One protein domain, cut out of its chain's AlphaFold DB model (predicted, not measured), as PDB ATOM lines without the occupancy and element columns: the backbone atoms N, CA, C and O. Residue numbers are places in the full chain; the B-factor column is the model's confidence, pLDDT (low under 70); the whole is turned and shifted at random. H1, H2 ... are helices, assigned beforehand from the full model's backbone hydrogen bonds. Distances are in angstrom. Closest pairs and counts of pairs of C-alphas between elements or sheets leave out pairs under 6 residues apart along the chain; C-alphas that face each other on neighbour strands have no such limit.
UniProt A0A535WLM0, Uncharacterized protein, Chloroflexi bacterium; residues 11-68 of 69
ATOM      1  N   VAL A  11     211.697 262.962 184.018       88.94
ATOM      2  CA  VAL A  11     213.050 262.412 184.151       88.94
ATOM      3  C   VAL A  11     213.463 261.598 182.925       88.94
ATOM      4  O   VAL A  11     214.581 261.752 182.457       88.94
ATOM      5  N   ASP A  12     212.559 260.799 182.341       89.44
ATOM      6  CA  ASP A  12     212.872 260.016 181.139       89.44
ATOM      7  C   ASP A  12     213.126 260.928 179.928       89.44
ATOM      8  O   ASP A  12     213.962 260.602 179.092       89.44
ATOM      9  N   VAL A  13     212.451 262.079 179.836       88.94
ATOM     10  CA  VAL A  13     212.683 263.069 178.769       88.94
ATOM     11  C   VAL A  13     214.051 263.735 178.923       88.94
ATOM     12  O   VAL A  13     214.769 263.885 177.940       88.94
ATOM     13  N   VAL A  14     214.425 264.125 180.141       88.31
ATOM     14  CA  VAL A  14     215.708 264.796 180.409       88.31
ATOM     15  C   VAL A  14     216.889 263.834 180.279       88.31
ATOM     16  O   VAL A  14     217.930 264.221 179.757       88.31
ATOM     17  N   ASP A  15     216.731 262.593 180.737       87.25
ATOM     18  CA  ASP A  15     217.789 261.579 180.733       87.25
ATOM     19  C   ASP A  15     218.058 261.026 179.325       87.25
ATOM     20  O   ASP A  15     219.207 260.823 178.935       87.25
ATOM     21  N   ARG A  16     217.003 260.821 178.524       86.75
ATOM     22  CA  ARG A  16     217.114 260.152 177.217       86.75
ATOM     23  C   ARG A  16     217.272 261.099 176.032       86.75
ATOM     24  O   ARG A  16     217.689 260.643 174.969       86.75
ATOM     25  N   LEU A  17     216.921 262.379 176.171       85.56
ATOM     26  CA  LEU A  17     217.093 263.376 175.114       85.56
ATOM     27  C   LEU A  17     218.048 264.483 175.573       85.56
ATOM     28  O   LEU A  17     217.699 265.243 176.477       85.56
ATOM     29  N   PRO A  18     219.190 264.687 174.886       83.44
ATOM     30  CA  PRO A  18     220.123 265.764 175.228       83.44
ATOM     31  C   PRO A  18     219.489 267.162 175.115       83.44
ATOM     32  O   PRO A  18     219.909 268.088 175.802       83.44
ATOM     33  N   HIS A  19     218.438 267.309 174.299       87.00
ATOM     34  CA  HIS A  19     217.662 268.545 174.149       87.00
ATOM     35  C   HIS A  19     216.319 268.530 174.903       87.00
ATOM     36  O   HIS A  19     215.539 269.473 174.789       87.00
ATOM     37  N   GLY A  20     216.037 267.497 175.708       87.56
ATOM     38  CA  GLY A  20     214.757 267.346 176.409       87.56
ATOM     39  C   GLY A  20     214.458 268.495 177.375       87.56
ATOM     40  O   GLY A  20     213.316 268.942 177.473       87.56
ATOM     41  N   ARG A  21     215.489 269.040 178.039       88.50
ATOM     42  CA  ARG A  21     215.361 270.212 178.925       88.50
ATOM     43  C   ARG A  21     214.945 271.478 178.167       88.50
ATOM     44  O   ARG A  21     214.155 272.256 178.696       88.50
ATOM     45  N   ASP A  22     215.440 271.668 176.945       90.19
ATOM     46  CA  ASP A  22     215.091 272.822 176.108       90.19
ATOM     47  C   ASP A  22     213.656 272.706 175.571       90.19
ATOM     48  O   ASP A  22     212.867 273.641 175.708       90.19
ATOM     49  N   ALA A  23     213.275 271.514 175.098       90.94
ATOM     50  CA  ALA A  23     211.905 271.217 174.678       90.94
ATOM     51  C   ALA A  23     210.902 271.466 175.821       90.94
ATOM     52  O   ALA A  23     209.925 272.198 175.664       90.94
ATOM     53  N   LEU A  24     211.174 270.942 177.023       90.50
ATOM     54  CA  LEU A  24     210.346 271.196 178.207       90.50
ATOM     55  C   LEU A  24     210.188 272.698 178.477       90.50
ATOM     56  O   LEU A  24     209.064 273.174 178.657       90.50
ATOM     57  N   TYR A  25     211.288 273.454 178.432       90.50
ATOM     58  CA  TYR A  25     211.272 274.900 178.641       90.50
ATOM     59  C   TYR A  25     210.421 275.634 177.596       90.50
ATOM     60  O   TYR A  25     209.586 276.474 177.953       90.50
ATOM     61  N   LYS A  26     210.575 275.283 176.316       92.00
ATOM     62  CA  LYS A  26     209.825 275.851 175.190       92.00
ATOM     63  C   LYS A  26     208.316 275.617 175.311       92.00
ATOM     64  O   LYS A  26     207.535 276.513 174.995       92.00
ATOM     65  N   HIS A  27     207.911 274.466 175.846       92.00
ATOM     66  CA  HIS A  27     206.506 274.113 176.089       92.00
ATOM     67  C   HIS A  27     205.979 274.565 177.469       92.00
ATOM     68  O   HIS A  27     204.859 274.234 177.875       92.00
ATOM     69  N   GLY A  28     206.751 275.390 178.182       88.25
ATOM     70  CA  GLY A  28     206.330 276.082 179.399       88.25
ATOM     71  C   GLY A  28     206.696 275.382 180.705       88.25
ATOM     72  O   GLY A  28     206.386 275.930 181.760       88.25
ATOM     73  N   TYR A  29     207.381 274.238 180.653       88.56
ATOM     74  CA  TYR A  29     207.862 273.525 181.831       88.56
ATOM     75  C   TYR A  29     209.278 273.964 182.209       88.56
ATOM     76  O   TYR A  29     210.260 273.648 181.538       88.56
ATOM     77  N   ARG A  30     209.400 274.692 183.322       84.06
ATOM     78  CA  ARG A  30     210.701 275.067 183.887       84.06
ATOM     79  C   ARG A  30     211.165 274.010 184.877       84.06
ATOM     80  O   ARG A  30     210.597 273.900 185.959       84.06
ATOM     81  N   LEU A  31     212.229 273.303 184.508       77.50
ATOM     82  CA  LEU A  31     213.044 272.540 185.447       77.50
ATOM     83  C   LEU A  31     213.790 273.536 186.334       77.50
ATOM     84  O   LEU A  31     214.668 274.257 185.857       77.50
ATOM     85  N   GLY A  32     213.401 273.622 187.598       70.69
ATOM     86  CA  GLY A  32     214.180 274.312 188.614       70.69
ATOM     87  C   GLY A  32     215.422 273.507 188.994       70.69
ATOM     88  O   GLY A  32     215.479 272.289 188.849       70.69
ATOM     89  N   ASP A  33     216.434 274.197 189.508       62.16
ATOM     90  CA  ASP A  33     217.702 273.589 189.936       62.16
ATOM     91  C   ASP A  33     217.700 273.211 191.440       62.16
ATOM     92  O   ASP A  33     218.746 272.989 192.044       62.16
ATOM     93  N   GLY A  34     216.519 273.151 192.073       62.72
ATOM     94  CA  GLY A  34     216.343 272.851 193.499       62.72
ATOM     95  C   GLY A  34     215.975 271.391 193.797       62.72
ATOM     96  O   GLY A  34     215.411 270.687 192.968       62.72
ATOM     97  N   PHE A  35     216.216 270.938 195.031       52.66
ATOM     98  CA  PHE A  35     215.926 269.559 195.470       52.66
ATOM     99  C   PHE A  35     214.438 269.164 195.322       52.66
ATOM    100  O   PHE A  35     214.115 268.024 195.000       52.66
ATOM    101  N   VAL A  36     213.524 270.128 195.494       59.12
ATOM    102  CA  VAL A  36     212.070 269.957 195.285       59.12
ATOM    103  C   VAL A  36     211.726 269.760 193.799       59.12
ATOM    104  O   VAL A  36     210.763 269.073 193.452       59.12
ATOM    105  N   ASP A  37     212.547 270.307 192.905       66.81
ATOM    106  CA  ASP A  37     212.385 270.160 191.461       66.81
ATOM    107  C   ASP A  37     212.822 268.778 190.970       66.81
ATOM    108  O   ASP A  37     212.188 268.218 190.083       66.81
ATOM    109  N   VAL A  38     213.821 268.166 191.610       64.69
ATOM    110  CA  VAL A  38     214.251 266.790 191.299       64.69
ATOM    111  C   VAL A  38     213.131 265.780 191.575       64.69
ATOM    112  O   VAL A  38     212.910 264.873 190.777       64.69
ATOM    113  N   LEU A  39     212.361 265.956 192.654       70.31
ATOM    114  CA  LEU A  39     211.188 265.111 192.926       70.31
ATOM    115  C   LEU A  39     210.052 265.357 191.922       70.31
ATOM    116  O   LEU A  39     209.357 264.418 191.533       70.31
ATOM    117  N   SER A  40     209.920 266.597 191.442       69.94
ATOM    118  CA  SER A  40     208.951 266.965 190.404       69.94
ATOM    119  C   SER A  40     209.254 266.313 189.046       69.94
ATOM    120  O   SER A  40     208.375 266.277 188.195       69.94
ATOM    121  N   GLN A  41     210.452 265.755 188.829       77.12
ATOM    122  CA  GLN A  41     210.807 265.067 187.578       77.12
ATOM    123  C   GLN A  41     210.248 263.639 187.485       77.12
ATOM    124  O   GLN A  41     210.193 263.066 186.395       77.12
ATOM    125  N   TYR A  42     209.803 263.053 188.600       84.31
ATOM    126  CA  TYR A  42     209.224 261.706 188.608       84.31
ATOM    127  C   TYR A  42     207.742 261.678 188.213       84.31
ATOM    128  O   TYR A  42     207.196 260.592 188.004       84.31
ATOM    129  N   VAL A  43     207.102 262.843 188.082       89.62
ATOM    130  CA  VAL A  43     205.721 262.950 187.593       89.62
ATOM    131  C   VAL A  43     205.667 262.781 186.074       89.62
ATOM    132  O   VAL A  43     206.664 262.950 185.361       89.62
ATOM    133  N   THR A  44     204.489 262.424 185.572       93.62
ATOM    134  CA  THR A  44     204.241 262.306 184.134       93.62
ATOM    135  C   THR A  44     204.059 263.679 183.488       93.62
ATOM    136  O   THR A  44     203.728 264.662 184.156       93.62
ATOM    137  N   LEU A  45     204.234 263.748 182.166       92.31
ATOM    138  CA  LEU A  45     203.932 264.955 181.390       92.31
ATOM    139  C   LEU A  45     202.473 265.409 181.574       92.31
ATOM    140  O   LEU A  45     202.204 266.607 181.646       92.31
ATOM    141  N   GLU A  46     201.538 264.461 181.688       93.62
ATOM    142  CA  GLU A  46     200.124 264.746 181.952       93.62
ATOM    143  C   GLU A  46     199.896 265.404 183.317       93.62
ATOM    144  O   GLU A  46     199.209 266.420 183.393       93.62
ATOM    145  N   GLU A  47     200.500 264.877 184.386       91.88
ATOM    146  CA  GLU A  47     200.357 265.462 185.724       91.88
ATOM    147  C   GLU A  47     200.959 266.875 185.764       91.88
ATOM    148  O   GLU A  47     200.316 267.800 186.257       91.88
ATOM    149  N   ALA A  48     202.124 267.087 185.139       89.62
ATOM    150  CA  ALA A  48     202.723 268.417 185.014       89.62
ATOM    151  C   ALA A  48     201.821 269.413 184.262       89.62
ATOM    152  O   ALA A  48     201.774 270.596 184.611       89.62
ATOM    153  N   ALA A  49     201.087 268.952 183.244       90.75
ATOM    154  CA  ALA A  49     200.098 269.770 182.544       90.75
ATOM    155  C   ALA A  49     198.875 270.060 183.421       90.75
ATOM    156  O   ALA A  49     198.412 271.200 183.471       90.75
ATOM    157  N   ARG A  50     198.388 269.062 184.170       90.50
ATOM    158  CA  ARG A  50     197.250 269.219 185.089       90.50
ATOM    159  C   ARG A  50     197.545 270.207 186.215       90.50
ATOM    160  O   ARG A  50     196.662 270.960 186.609       90.50
ATOM    161  N   GLU A  51     198.782 270.241 186.702       88.56
ATOM    162  CA  GLU A  51     199.255 271.215 187.695       88.56
ATOM    163  C   GLU A  51     199.508 272.617 187.107       88.56
ATOM    164  O   GLU A  51     199.897 273.535 187.829       88.56
ATOM    165  N   GLY A  52     199.320 272.803 185.795       85.00
ATOM    166  CA  GLY A  52     199.571 274.070 185.104       85.00
ATOM    167  C   GLY A  52     201.056 274.411 184.947       85.00
ATOM    168  O   GLY A  52     201.392 275.533 184.563       85.00
ATOM    169  N   ARG A  53     201.954 273.460 185.234       86.56
ATOM    170  CA  ARG A  53     203.410 273.616 185.087       86.56
ATOM    171  C   ARG A  53     203.872 273.372 183.652       86.56
ATOM    172  O   ARG A  53     204.918 273.880 183.278       86.56
ATOM    173  N   LEU A  54     203.112 272.622 182.855       89.44
ATOM    174  CA  LEU A  54     203.327 272.432 181.420       89.44
ATOM    175  C   LEU A  54     202.165 273.074 180.654       89.44
ATOM    176  O   LEU A  54     201.008 272.733 180.883       89.44
ATOM    177  N   ARG A  55     202.467 274.020 179.757       90.44
ATOM    178  CA  ARG A  55     201.437 274.762 179.010       90.44
ATOM    179  C   ARG A  55     200.960 274.034 177.766       90.44
ATOM    180  O   ARG A  55     199.805 274.195 177.389       90.44
ATOM    181  N   ASP A  56     201.849 273.280 177.130       91.44
ATOM    182  CA  ASP A  56     201.581 272.658 175.839       91.44
ATOM    183  C   ASP A  56     202.050 271.200 175.820       91.44
ATOM    184  O   ASP A  56     203.153 270.872 175.385       91.44
ATOM    185  N   LEU A  57     201.201 270.316 176.349       92.62
ATOM    186  CA  LEU A  57     201.478 268.882 176.438       92.62
ATOM    187  C   LEU A  57     201.537 268.211 175.063       92.62
ATOM    188  O   LEU A  57     202.438 267.417 174.798       92.62
ATOM    189  N   GLU A  58     200.576 268.508 174.189       92.31
ATOM    190  CA  GLU A  58     200.482 267.847 172.886       92.31
ATOM    191  C   GLU A  58     201.610 268.278 171.947       92.31
ATOM    192  O   GLU A  58     202.221 267.426 171.292       92.31
ATOM    193  N   GLY A  59     201.944 269.574 171.918       92.94
ATOM    194  CA  GLY A  59     203.081 270.052 171.137       92.94
ATOM    195  C   GLY A  59     204.405 269.490 171.647       92.94
ATOM    196  O   GLY A  59     205.216 269.063 170.825       92.94
ATOM    197  N   LEU A  60     204.581 269.369 172.970       92.75
ATOM    198  CA  LEU A  60     205.764 268.729 173.545       92.75
ATOM    199  C   LEU A  60     205.883 267.275 173.079       92.75
ATOM    200  O   LEU A  60     206.923 266.886 172.564       92.75
ATOM    201  N   ILE A  61     204.825 266.468 173.205       92.88
ATOM    202  CA  ILE A  61     204.849 265.060 172.769       92.88
ATOM    203  C   ILE A  61     205.214 264.957 171.283       92.88
ATOM    204  O   ILE A  61     206.014 264.100 170.899       92.88
ATOM    205  N   LYS A  62     204.663 265.834 170.439       91.75
ATOM    206  CA  LYS A  62     204.973 265.863 169.007       91.75
ATOM    207  C   LYS A  62     206.439 266.212 168.740       91.75
ATOM    208  O   LYS A  62     207.073 265.554 167.914       91.75
ATOM    209  N   GLU A  63     206.981 267.217 169.423       91.62
ATOM    210  CA  GLU A  63     208.382 267.636 169.297       91.62
ATOM    211  C   GLU A  63     209.345 266.542 169.783       91.62
ATOM    212  O   GLU A  63     210.305 266.205 169.085       91.62
ATOM    213  N   LEU A  64     209.041 265.921 170.927       90.38
ATOM    214  CA  LEU A  64     209.830 264.831 171.496       90.38
ATOM    215  C   LEU A  64     209.895 263.631 170.549       90.38
ATOM    216  O   LEU A  64     210.979 263.129 170.281       90.38
ATOM    217  N   ASN A  65     208.762 263.196 169.993       89.50
ATOM    218  CA  ASN A  65     208.744 262.077 169.044       89.50
ATOM    219  C   ASN A  65     209.405 262.420 167.701       89.50
ATOM    220  O   ASN A  65     209.989 261.542 167.072       89.50
ATOM    221  N   SER A  66     209.369 263.688 167.278       87.19
ATOM    222  CA  SER A  66     210.065 264.141 166.065       87.19
ATOM    223  C   SER A  66     211.587 264.194 166.244       87.19
ATOM    224  O   SER A  66     212.313 264.071 165.266       87.19
ATOM    225  N   SER A  67     212.068 264.353 167.482       80.31
ATOM    226  CA  SER A  67     213.501 264.425 167.817       80.31
ATOM    227  C   SER A  67     214.151 263.056 168.063       80.31
ATOM    228  O   SER A  67     215.351 262.980 168.313       80.31
ATOM    229  N   VAL A  68     213.360 261.979 168.056       70.06
ATOM    230  CA  VAL A  68     213.827 260.591 168.246       70.06
ATOM    231  C   VAL A  68     214.153 259.904 166.912       70.06
ATOM    232  O   VAL A  68     214.762 258.835 166.922       70.06
TER     233      VAL A  68
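AT A GLANCE: This is residues 11 to 68 of the 69 residues of an uncharacterized protein of Chloroflexi bacterium (UniProt A0A535WLM0). Short helices make a small, loosely joined assembly: H1 and H2 meet at a corner, H2 packs on the longest helix, H5, and H4 sits near the beginning of H5. H3 touches no helix and lies at the opposite end of the longest axis from the last residue of H5. The printed part has 58 residues, with five named helices, H1 to H5 in chain order, no named strand, and the class all helix. It is compact, with a radius of gyration of the C-alphas of 10.5 A and spans of 30 by 23 by 16 A.

HOW THE PARTS SIT: Begin at H1, residues 11 to 16; it touches H2, residues 20 to 26, only at the corner, where the C-alphas of Val 14 and Gly 20 are closest, 4.8 A apart. H2 touches H5, residues 57 to 66, at a steep tilt of 44 degrees, opposite ways; their closest C-alphas, of Ala 23 and Leu 60, are 6.7 A apart. H3, residues 35 to 40, is apart from H2. H4, residues 45 to 50, and H5 form a helical hairpin with a shallow tilt of 14 degrees, opposite ways; they only just touch, with 3 pairs of C-alphas within 8 A, the closest being Ala 49 and Leu 57 at 6.3 A. Every O i to N i+4 pair is within hydrogen-bond range in H1, H2, H4 and H5, but 1 of 2 in H3.

IN THESE COORDINATES: Find C-alpha 11 at (213.050, 262.412, 184.151), where H1 begins. H2 spans 9.9 A, and H5 runs 14.3 A to C-alpha 66 at (210.065, 264.141, 166.065).

THE WHOLE: The C-alphas of Phe 35 and Ser 66 are the two farthest apart, 30.5 A. The printed part has no cut and no long link. Look for pLDDT under 70 at residues 33 to 38 and residue 40.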